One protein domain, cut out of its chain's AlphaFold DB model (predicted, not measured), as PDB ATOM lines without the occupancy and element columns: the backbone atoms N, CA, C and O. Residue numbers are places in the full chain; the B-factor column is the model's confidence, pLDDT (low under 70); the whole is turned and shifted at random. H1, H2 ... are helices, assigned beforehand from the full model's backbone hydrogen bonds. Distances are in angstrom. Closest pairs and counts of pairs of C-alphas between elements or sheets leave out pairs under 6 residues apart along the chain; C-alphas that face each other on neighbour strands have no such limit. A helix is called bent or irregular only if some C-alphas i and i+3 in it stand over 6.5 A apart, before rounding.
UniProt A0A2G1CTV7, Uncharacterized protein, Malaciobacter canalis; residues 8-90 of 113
ATOM      1  N   ASP A   8      20.028  35.169  26.474       88.06
ATOM      2  CA  ASP A   8      18.910  36.009  26.058       88.06
ATOM      3  C   ASP A   8      19.317  37.502  26.065       88.06
ATOM      4  O   ASP A   8      18.908  38.231  25.161       88.06
ATOM      5  N   ASP A   9      20.241  37.917  26.944       85.69
ATOM      6  CA  ASP A   9      20.886  39.244  26.885       85.69
ATOM      7  C   ASP A   9      21.663  39.429  25.569       85.69
ATOM      8  O   ASP A   9      21.579  40.471  24.915       85.69
ATOM      9  N   LEU A  10      22.376  38.384  25.123       80.44
ATOM     10  CA  LEU A  10      23.111  38.408  23.852       80.44
ATOM     11  C   LEU A  10      22.183  38.548  22.649       80.44
ATOM     12  O   LEU A  10      22.534  39.246  21.704       80.44
ATOM     13  N   LYS A  11      21.006  37.910  22.677       74.88
ATOM     14  CA  LYS A  11      20.016  38.011  21.594       74.88
ATOM     15  C   LYS A  11      19.453  39.421  21.440       74.88
ATOM     16  O   LYS A  11      19.079  39.792  20.330       74.88
ATOM     17  N   GLY A  12      19.393  40.183  22.534       75.25
ATOM     18  CA  GLY A  12      19.020  41.596  22.511       75.25
ATOM     19  C   GLY A  12      20.072  42.473  21.831       75.25
ATOM     20  O   GLY A  12      19.712  43.383  21.089       75.25
ATOM     21  N   LEU A  13      21.358  42.172  22.036       74.25
ATOM     22  CA  LEU A  13      22.465  42.881  21.384       74.25
ATOM     23  C   LEU A  13      22.646  42.462  19.918       74.25
ATOM     24  O   LEU A  13      22.875  43.300  19.049       74.25
ATOM     25  N   PHE A  14      22.552  41.158  19.647       73.44
ATOM     26  CA  PHE A  14      22.815  40.563  18.342       73.44
ATOM     27  C   PHE A  14      21.872  39.378  18.093       73.44
ATOM     28  O   PHE A  14      21.947  38.375  18.810       73.44
ATOM     29  N   PRO A  15      21.005  39.432  17.067       75.19
ATOM     30  CA  PRO A  15      20.041  38.372  16.783       75.19
ATOM     31  C   PRO A  15      20.724  37.160  16.126       75.19
ATOM     32  O   PRO A  15      20.612  36.932  14.923       75.19
ATOM     33  N   LEU A  16      21.463  36.387  16.922       70.94
ATOM     34  CA  LEU A  16      22.171  35.184  16.486       70.94
ATOM     35  C   LEU A  16      21.182  34.044  16.188       70.94
ATOM     36  O   LEU A  16      20.343  33.704  17.023       70.94
ATOM     37  N   SER A  17      21.325  33.417  15.017       77.06
ATOM     38  CA  SER A  17      20.592  32.203  14.617       77.06
ATOM     39  C   SER A  17      21.199  30.906  15.165       77.06
ATOM     40  O   SER A  17      20.570  29.855  15.059       77.06
ATOM     41  N   MET A  18      22.403  30.975  15.742       77.69
ATOM     42  CA  MET A  18      23.123  29.832  16.307       77.69
ATOM     43  C   MET A  18      22.395  29.213  17.506       77.69
ATOM     44  O   MET A  18      21.664  29.888  18.243       77.69
ATOM     45  N   SER A  19      22.624  27.920  17.740       85.81
ATOM     46  CA  SER A  19      22.012  27.216  18.866       85.81
ATOM     47  C   SER A  19      22.576  27.687  20.214       85.81
ATOM     48  O   SER A  19      23.706  28.171  20.322       85.81
ATOM     49  N   LYS A  20      21.796  27.514  21.292       85.94
ATOM     50  CA  LYS A  20      22.254  27.866  22.651       85.94
ATOM     51  C   LYS A  20      23.512  27.082  23.048       85.94
ATOM     52  O   LYS A  20      24.362  27.629  23.749       85.94
ATOM     53  N   ASP A  21      23.631  25.837  22.595       87.12
ATOM     54  CA  ASP A  21      24.746  24.954  22.936       87.12
ATOM     55  C   ASP A  21      26.056  25.387  22.272       87.12
ATOM     56  O   ASP A  21      27.112  25.271  22.890       87.12
ATOM     57  N   GLU A  22      25.992  25.966  21.073       83.31
ATOM     58  CA  GLU A  22      27.162  26.528  20.394       83.31
ATOM     59  C   GLU A  22      27.601  27.855  21.015       83.31
ATOM     60  O   GLU A  22      28.791  28.102  21.151       83.31
ATOM     61  N   VAL A  23      26.664  28.705  21.448       86.19
ATOM     62  CA  VAL A  23      26.979  30.032  22.013       86.19
ATOM     63  C   VAL A  23      27.527  29.941  23.443       86.19
ATOM     64  O   VAL A  23      28.416  30.704  23.834       86.19
ATOM     65  N   LYS A  24      27.014  29.001  24.247       90.00
ATOM     66  CA  LYS A  24      27.286  28.908  25.692       90.00
ATOM     67  C   LYS A  24      28.775  28.792  26.064       90.00
ATOM     68  O   LYS A  24      29.183  29.487  26.997       90.00
ATOM     69  N   PRO A  25      29.615  27.979  25.394       89.44
ATOM     70  CA  PRO A  25      31.042  27.892  25.707       89.44
ATOM     71  C   PRO A  25      31.777  29.225  25.526       89.44
ATOM     72  O   PRO A  25      32.612  29.581  26.358       89.44
ATOM     73  N   HIS A  26      31.439  29.985  24.480       90.81
ATOM     74  CA  HIS A  26      32.058  31.280  24.192       90.81
ATOM     75  C   HIS A  26      31.621  32.345  25.195       90.81
ATOM     76  O   HIS A  26      32.467  33.084  25.698       90.81
ATOM     77  N   LEU A  27      30.336  32.358  25.563       91.00
ATOM     78  CA  LEU A  27      29.824  33.240  26.612       91.00
ATOM     79  C   LEU A  27      30.496  32.949  27.957       91.00
ATOM     80  O   LEU A  27      31.006  33.860  28.604       91.00
ATOM     81  N   ASN A  28      30.571  31.677  28.360       90.69
ATOM     82  CA  ASN A  28      31.246  31.280  29.597       90.69
ATOM     83  C   ASN A  28      32.714  31.713  29.606       90.69
ATOM     84  O   ASN A  28      33.227  32.147  30.637       90.69
ATOM     85  N   ARG A  29      33.388  31.614  28.454       90.12
ATOM     86  CA  ARG A  29      34.766  32.071  28.314       90.12
ATOM     87  C   ARG A  29      34.875  33.583  28.492       90.12
ATOM     88  O   ARG A  29      35.718  34.025  29.264       90.12
ATOM     89  N   SER A  30      34.010  34.357  27.841       90.94
ATOM     90  CA  SER A  30      33.979  35.813  27.993       90.94
ATOM     91  C   SER A  30      33.670  36.238  29.430       90.94
ATOM     92  O   SER A  30      34.367  37.090  29.968       90.94
ATOM     93  N   ILE A  31      32.701  35.604  30.097       93.38
ATOM     94  CA  ILE A  31      32.414  35.847  31.522       93.38
ATOM     95  C   ILE A  31      33.656  35.576  32.379       93.38
ATOM     96  O   ILE A  31      33.968  36.354  33.278       93.38
ATOM     97  N   TRP A  32      34.382  34.492  32.099       92.56
ATOM     98  CA  TRP A  32      35.612  34.165  32.816       92.56
ATOM     99  C   TRP A  32      36.712  35.213  32.593       92.56
ATOM    100  O   TRP A  32      37.315  35.654  33.572       92.56
ATOM    101  N   ASP A  33      36.938  35.659  31.352       90.69
ATOM    102  CA  ASP A  33      37.965  36.664  31.032       90.69
ATOM    103  C   ASP A  33      37.706  38.003  31.757       90.69
ATOM    104  O   ASP A  33      38.653  38.685  32.147       90.69
ATOM    105  N   TYR A  34      36.436  38.353  31.995       93.75
ATOM    106  CA  TYR A  34      36.028  39.580  32.693       93.75
ATOM    107  C   TYR A  34      35.616  39.373  34.160       93.75
ATOM    108  O   TYR A  34      35.096  40.288  34.791       93.75
ATOM    109  N   SER A  35      35.882  38.202  34.744       91.69
ATOM    110  CA  SER A  35      35.462  37.867  36.119       91.69
ATOM    111  C   SER A  35      36.057  38.759  37.217       91.69
ATOM    112  O   SER A  35      35.529  38.796  38.326       91.69
ATOM    113  N   HIS A  36      37.137  39.479  36.910       91.69
ATOM    114  CA  HIS A  36      37.848  40.370  37.833       91.69
ATOM    115  C   HIS A  36      37.633  41.857  37.515       91.69
ATOM    116  O   HIS A  36      38.281  42.708  38.118       91.69
ATOM    117  N   VAL A  37      36.788  42.172  36.531       92.56
ATOM    118  CA  VAL A  37      36.530  43.548  36.101       92.56
ATOM    119  C   VAL A  37      35.302  44.081  36.827       92.56
ATOM    120  O   VAL A  37      34.242  43.455  36.812       92.56
ATOM    121  N   GLU A  38      35.449  45.244  37.459       92.50
ATOM    122  CA  GLU A  38      34.316  46.017  37.960       92.50
ATOM    123  C   GLU A  38      33.738  46.850  36.815       92.50
ATOM    124  O   GLU A  38      34.460  47.587  36.142       92.50
ATOM    125  N   PHE A  39      32.436  46.697  36.584       92.25
ATOM    126  CA  PHE A  39      31.695  47.445  35.576       92.25
ATOM    127  C   PHE A  39      30.971  48.621  36.224       92.25
ATOM    128  O   PHE A  39      30.547  48.534  37.377       92.25
ATOM    129  N   GLU A  40      30.818  49.705  35.469       90.88
ATOM    130  CA  GLU A  40      30.092  50.904  35.891       90.88
ATOM    131  C   GLU A  40      28.609  50.604  36.149       90.88
ATOM    132  O   GLU A  40      28.046  51.039  37.154       90.88
ATOM    133  N   ASP A  41      28.001  49.802  35.272       91.38
ATOM    134  CA  ASP A  41      26.628  49.324  35.383       91.38
ATOM    135  C   ASP A  41      26.425  47.983  34.643       91.38
ATOM    136  O   ASP A  41      27.338  47.427  34.017       91.38
ATOM    137  N   ASP A  42      25.208  47.438  34.732       88.62
ATOM    138  CA  ASP A  42      24.852  46.175  34.081       88.62
ATOM    139  C   ASP A  42      24.779  46.287  32.548       88.62
ATOM    140  O   ASP A  42      24.993  45.289  31.858       88.62
ATOM    141  N   LEU A  43      24.536  47.481  31.994       90.19
ATOM    142  CA  LEU A  43      24.505  47.690  30.547       90.19
ATOM    143  C   LEU A  43      25.917  47.557  29.965       90.19
ATOM    144  O   LEU A  43      26.130  46.761  29.053       90.19
ATOM    145  N   GLN A  44      26.894  48.248  30.553       91.81
ATOM    146  CA  GLN A  44      28.302  48.154  30.174       91.81
ATOM    147  C   GLN A  44      28.811  46.713  30.307       91.81
ATOM    148  O   GLN A  44      29.519  46.210  29.431       91.81
ATOM    149  N   LYS A  45      28.422  46.013  31.379       92.62
ATOM    150  CA  LYS A  45      28.746  44.594  31.577       92.62
ATOM    151  C   LYS A  45      28.236  43.730  30.421       92.62
ATOM    152  O   LYS A  45      28.997  42.922  29.880       92.62
ATOM    153  N   VAL A  46      26.965  43.893  30.047       92.00
ATOM    154  CA  VAL A  46      26.327  43.152  28.949       92.00
ATOM    155  C   VAL A  46      26.998  43.473  27.613       92.00
ATOM    156  O   VAL A  46      27.344  42.551  26.876       92.00
ATOM    157  N   GLU A  47      27.274  44.745  27.326       90.38
ATOM    158  CA  GLU A  47      27.939  45.170  26.089       90.38
ATOM    159  C   GLU A  47      29.359  44.605  25.956       90.38
ATOM    160  O   GLU A  47      29.714  44.065  24.904       90.38
ATOM    161  N   VAL A  48      30.173  44.678  27.013       92.62
ATOM    162  CA  VAL A  48      31.571  44.217  26.986       92.62
ATOM    163  C   VAL A  48      31.646  42.696  26.862       92.62
ATOM    164  O   VAL A  48      32.333  42.175  25.977       92.62
ATOM    165  N   ILE A  49      30.920  41.967  27.715       93.25
ATOM    166  CA  ILE A  49      30.910  40.497  27.689       93.25
ATOM    167  C   ILE A  49      30.269  39.993  26.391       93.25
ATOM    168  O   ILE A  49      30.782  39.051  25.778       93.25
ATOM    169  N   GLY A  50      29.195  40.634  25.927       88.94
ATOM    170  CA  GLY A  50      28.516  40.271  24.688       88.94
ATOM    171  C   GLY A  50      29.371  40.501  23.448       88.94
ATOM    172  O   GLY A  50      29.517  39.594  22.626       88.94
ATOM    173  N   SER A  51      30.041  41.650  23.357       88.94
ATOM    174  CA  SER A  51      30.976  41.940  22.263       88.94
ATOM    175  C   SER A  51      32.151  40.963  22.245       88.94
ATOM    176  O   SER A  51      32.576  40.508  21.180       88.94
ATOM    177  N   LYS A  52      32.667  40.576  23.419       90.56
ATOM    178  CA  LYS A  52      33.721  39.558  23.501       90.56
ATOM    179  C   LYS A  52      33.225  38.178  23.074       90.56
ATOM    180  O   LYS A  52      33.951  37.461  22.383       90.56
ATOM    181  N   THR A  53      31.995  37.833  23.438       89.62
ATOM    182  CA  THR A  53      31.370  36.573  23.031       89.62
ATOM    183  C   THR A  53      31.267  36.510  21.510       89.62
ATOM    184  O   THR A  53      31.683  35.522  20.907       89.62
ATOM    185  N   LEU A  54      30.815  37.593  20.868       84.56
ATOM    186  CA  LEU A  54      30.796  37.692  19.409       84.56
ATOM    187  C   LEU A  54      32.173  37.561  18.771       84.56
ATOM    188  O   LEU A  54      32.315  36.871  17.766       84.56
ATOM    189  N   TYR A  55      33.185  38.216  19.339       84.75
ATOM    190  CA  TYR A  55      34.550  38.108  18.835       84.75
ATOM    191  C   TYR A  55      35.011  36.643  18.782       84.75
ATOM    192  O   TYR A  55      35.658  36.232  17.821       84.75
ATOM    193  N   TYR A  56      34.630  35.835  19.775       84.88
ATOM    194  CA  TYR A  56      34.916  34.402  19.776       84.88
ATOM    195  C   TYR A  56      34.064  33.585  18.804       84.88
ATOM    196  O   TYR A  56      34.540  32.560  18.321       84.88
ATOM    197  N   LEU A  57      32.848  34.033  18.498       85.56
ATOM    198  CA  LEU A  57      31.970  33.399  17.514       85.56
ATOM    199  C   LEU A  57      32.339  33.750  16.066       85.56
ATOM    200  O   LEU A  57      31.986  33.002  15.159       85.56
ATOM    201  N   ALA A  58      33.062  34.850  15.830       80.56
ATOM    202  CA  ALA A  58      33.369  35.348  14.489       80.56
ATOM    203  C   ALA A  58      33.964  34.292  13.529       80.56
ATOM    204  O   ALA A  58      33.515  34.242  12.384       80.56
ATOM    205  N   PRO A  59      34.896  33.404  13.940       77.94
ATOM    206  CA  PRO A  59      35.392  32.347  13.059       77.94
ATOM    207  C   PRO A  59      34.322  31.319  12.666       77.94
ATOM    208  O   PRO A  59      34.316  30.862  11.529       77.94
ATOM    209  N   LEU A  60      33.410  30.969  13.582       79.75
ATOM    210  CA  LEU A  60      32.321  30.024  13.305       79.75
ATOM    211  C   LEU A  60      31.296  30.638  12.352       79.75
ATOM    212  O   LEU A  60      30.923  30.015  11.366       79.75
ATOM    213  N   LEU A  61      30.923  31.897  12.599       78.12
ATOM    214  CA  LEU A  61      30.039  32.660  11.715       78.12
ATOM    215  C   LEU A  61      30.637  32.816  10.311       78.12
ATOM    216  O   LEU A  61      29.920  32.773   9.316       78.12
ATOM    217  N   TRP A  62      31.958  32.980  10.222       75.19
ATOM    218  CA  TRP A  62      32.668  33.053   8.949       75.19
ATOM    219  C   TRP A  62      32.622  31.731   8.174       75.19
ATOM    220  O   TRP A  62      32.417  31.753   6.962       75.19
ATOM    221  N   ILE A  63      32.774  30.593   8.858       73.50
ATOM    222  CA  ILE A  63      32.638  29.264   8.245       73.50
ATOM    223  C   ILE A  63      31.200  29.050   7.765       73.50
ATOM    224  O   ILE A  63      30.999  28.741   6.597       73.50
ATOM    225  N   GLU A  64      30.202  29.323   8.609       75.00
ATOM    226  CA  GLU A  64      28.790  29.182   8.232       75.00
ATOM    227  C   GLU A  64      28.431  30.063   7.021       75.00
ATOM    228  O   GLU A  64      27.675  29.656   6.138       75.00
ATOM    229  N   MET A  65      29.004  31.270   6.937       71.94
ATOM    230  CA  MET A  65      28.850  32.134   5.768       71.94
ATOM    231  C   MET A  65      29.434  31.490   4.503       71.94
ATOM    232  O   MET A  65      28.791  31.533   3.456       71.94
ATOM    233  N   GLN A  66      30.637  30.912   4.579       68.81
ATOM    234  CA  GLN A  66      31.254  30.237   3.434       68.81
ATOM    235  C   GLN A  66      30.449  29.018   2.989       68.81
ATOM    236  O   GLN A  66      30.209  28.865   1.794       68.81
ATOM    237  N   ASP A  67      29.981  28.201   3.931       74.62
ATOM    238  CA  ASP A  67      29.185  27.012   3.632       74.62
ATOM    239  C   ASP A  67      27.889  27.391   2.905       74.62
ATOM    240  O   ASP A  67      27.593  26.848   1.843       74.62
ATOM    241  N   ARG A  68      27.176  28.420   3.382       73.44
ATOM    242  CA  ARG A  68      25.966  28.930   2.710       73.44
ATOM    243  C   ARG A  68      26.245  29.484   1.312       73.44
ATOM    244  O   ARG A  68      25.401  29.362   0.425       73.44
ATOM    245  N   VAL A  69      27.398  30.123   1.105       71.00
ATOM    246  CA  VAL A  69      27.806  30.605  -0.226       71.00
ATOM    247  C   VAL A  69      28.060  29.428  -1.169       71.00
ATOM    248  O   VAL A  69      27.575  29.457  -2.299       71.00
ATOM    249  N   ASN A  70      28.739  28.380  -0.697       71.69
ATOM    250  CA  ASN A  70      28.999  27.174  -1.482       71.69
ATOM    251  C   ASN A  70      27.693  26.434  -1.824       71.69
ATOM    252  O   ASN A  70      27.460  26.107  -2.985       71.69
ATOM    253  N   GLU A  71      26.793  26.254  -0.853       75.62
ATOM    254  CA  GLU A  71      25.464  25.661  -1.074       75.62
ATOM    255  C   GLU A  71      24.653  26.442  -2.118       75.62
ATOM    256  O   GLU A  71      23.951  25.865  -2.956       75.62
ATOM    257  N   TYR A  72      24.742  27.774  -2.089       72.50
ATOM    258  CA  TYR A  72      24.076  28.626  -3.067       72.50
ATOM    259  C   TYR A  72      24.689  28.488  -4.467       72.50
ATOM    260  O   TYR A  72      23.953  28.445  -5.457       72.50
ATOM    261  N   GLU A  73      26.014  28.377  -4.569       74.25
ATOM    262  CA  GLU A  73      26.709  28.127  -5.834       74.25
ATOM    263  C   GLU A  73      26.318  26.767  -6.438       74.25
ATOM    264  O   GLU A  73      25.931  26.705  -7.610       74.25
ATOM    265  N   GLU A  74      26.306  25.702  -5.632       71.62
ATOM    266  CA  GLU A  74      25.851  24.367  -6.047       71.62
ATOM    267  C   GLU A  74      24.381  24.370  -6.490       71.62
ATOM    268  O   GLU A  74      24.019  23.788  -7.522       71.62
ATOM    269  N   SER A  75      23.527  25.083  -5.750       69.75
ATOM    270  CA  SER A  75      22.110  25.243  -6.088       69.75
ATOM    271  C   SER A  75      21.939  25.946  -7.435       69.75
ATOM    272  O   SER A  75      21.185  25.482  -8.293       69.75
ATOM    273  N   LEU A  76      22.669  27.043  -7.668       66.56
ATOM    274  CA  LEU A  76      22.647  27.768  -8.941       66.56
ATOM    275  C   LEU A  76      23.115  26.903 -10.111       66.56
ATOM    276  O   LEU A  76      22.531  26.986 -11.196       66.56
ATOM    277  N   GLN A  77      24.145  26.079  -9.910       72.06
ATOM    278  CA  GLN A  77      24.618  25.167 -10.944       72.06
ATOM    279  C   GLN A  77      23.566  24.096 -11.260       72.06
ATOM    280  O   GLN A  77      23.213  23.905 -12.424       72.06
ATOM    281  N   THR A  78      22.955  23.505 -10.233       68.81
ATOM    282  CA  THR A  78      21.879  22.517 -10.388       68.81
ATOM    283  C   THR A  78      20.678  23.095 -11.147       68.81
ATOM    284  O   THR A  78      20.141  22.455 -12.052       68.81
ATOM    285  N   PHE A  79      20.266  24.337 -10.859       64.81
ATOM    286  CA  PHE A  79      19.176  24.989 -11.597       64.81
ATOM    287  C   PHE A  79      19.515  25.234 -13.074       64.81
ATOM    288  O   PHE A  79      18.633  25.107 -13.932       64.81
ATOM    289  N   LYS A  80      20.772  25.565 -13.399       70.81
ATOM    290  CA  LYS A  80      21.225  25.686 -14.797       70.81
ATOM    291  C   LYS A  80      21.165  24.342 -15.517       70.81
ATOM    292  O   LYS A  80      20.694  24.296 -16.657       70.81
ATOM    293  N   ASP A  81      21.579  23.267 -14.856       72.56
ATOM    294  CA  ASP A  81      21.573  21.922 -15.432       72.56
ATOM    295  C   ASP A  81      20.138  21.435 -15.673       72.56
ATOM    296  O   ASP A  81      19.827  20.952 -16.761       72.56
ATOM    297  N   VAL A  82      19.218  21.676 -14.731       65.19
ATOM    298  CA  VAL A  82      17.785  21.369 -14.895       65.19
ATOM    299  C   VAL A  82      17.170  22.154 -16.053       65.19
ATOM    300  O   VAL A  82      16.436  21.584 -16.859       65.19
ATOM    301  N   LYS A  83      17.484  23.449 -16.188       66.50
ATOM    302  CA  LYS A  83      16.980  24.268 -17.299       66.50
ATOM    303  C   LYS A  83      17.538  23.803 -18.646       66.50
ATOM    304  O   LYS A  83      16.806  23.766 -19.630       66.50
ATOM    305  N   THR A  84      18.810  23.416 -18.687       71.06
ATOM    306  CA  THR A  84      19.451  22.860 -19.890       71.06
ATOM    307  C   THR A  84      18.823  21.524 -20.273       71.06
ATOM    308  O   THR A  84      18.463  21.317 -21.430       71.06
ATOM    309  N   PHE A  85      18.609  20.648 -19.290       67.12
ATOM    310  CA  PHE A  85      17.919  19.377 -19.468       67.12
ATOM    311  C   PHE A  85      16.487  19.582 -19.980       67.12
ATOM    312  O   PHE A  85      16.086  18.945 -20.953       67.12
ATOM    313  N   GLN A  86      15.733  20.510 -19.384       67.25
ATOM    314  CA  GLN A  86      14.381  20.853 -19.821       67.25
ATOM    315  C   GLN A  86      14.362  21.341 -21.275       67.25
ATOM    316  O   GLN A  86      13.554  20.846 -22.058       67.25
ATOM    317  N   SER A  87      15.254  22.266 -21.648       73.00
ATOM    318  CA  SER A  87      15.363  22.766 -23.024       73.00
ATOM    319  C   SER A  87      15.687  21.647 -24.013       73.00
ATOM    320  O   SER A  87      15.006  21.514 -25.024       73.00
ATOM    321  N   TYR A  88      16.656  20.784 -23.689       73.00
ATOM    322  CA  TYR A  88      17.033  19.656 -24.543       73.00
ATOM    323  C   TYR A  88      15.860  18.694 -24.795       73.00
ATOM    324  O   TYR A  88      15.618  18.266 -25.925       73.00
ATOM    325  N   TRP A  89      15.094  18.363 -23.752       68.06
ATOM    326  CA  TRP A  89      13.923  17.498 -23.890       68.06
ATOM    327  C   TRP A  89      12.776  18.159 -24.648       68.06
ATOM    328  O   TRP A  89      12.110  17.485 -25.438       68.06
ATOM    329  N   LEU A  90      12.563  19.462 -24.451       73.81
ATOM    330  CA  LEU A  90      11.571  20.226 -25.200       73.81
ATOM    331  C   LEU A  90      11.915  20.252 -26.697       73.81
ATOM    332  O   LEU A  90      11.052  19.973 -27.526       73.81
TER     333      LEU A  90
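Overview. This is residues 8 to 90 of the 113 residues of an uncharacterized protein of Malaciobacter canalis (UniProt A0A2G1CTV7). What shape do these atoms make? A small head of three helical pieces, H1 and H2 packed on H3a, has one long helical arm, H3b, of which residues 65 to 90 stick out free. What is it made of? The 83 printed residues, with three named helices in the order H1, H2, H3 and no named strand, are all helix by class. How is it spread? It is extended, a rod spanning 72 by 19 by 17 A, with a radius of gyration of the C-alphas of 20.7 A.

Arrangement. What does H1, residues 8 to 13, meet? It touches residues 46 to 50 alone of H3a, residues 42 to 56, about perpendicular at 84 degrees; the closest C-alphas, of Leu 10 and Gly 50, are 5.8 A apart. And H2, residues 20 to 33? It touches H3a at a steep tilt of 66 degrees, opposite ways, the closest C-alphas being those of Leu 27 and Thr 53, 5.1 A apart. H1 and H2 are apart, and H3b, residues 59 to 90, is apart from both. Are the backbones helical? Every O i to N i+4 pair is within hydrogen-bond range in H1, H3a and H3b, and 8 of 10 are in H2.

Along the chain. Where do the first helices run? H1 begins at C-alpha 8, (18.910, 36.009, 26.058), and is 9.0 A long; H2 is 19.9 A long and only just irregular, with C-alphas 22 and 25 6.7 A apart. Is H3, residues 42 to 90, straight? By its hydrogen bonds it was assigned as one helix, but it is bent, with C-alphas 56 and 59 7.0 A apart. Its arms H3a, 21.1 A, and H3b, 46.7 A, stand at a steep tilt of 56 degrees, and H3b ends at C-alpha 90, (11.571, 20.226, -25.200).

Size, cuts and confidence. How large is it? The two C-alphas farthest apart, of Glu 38 and Leu 90, are 71.9 A apart. Are there cuts or long links? The printed part has no cut, and both links, H1 to H2 and H2 to H3, are short. Where is confidence low? Ten residues are under 70, among them 75 to 76 and 85 to 86, and the mean pLDDT of the printed part is 81.1.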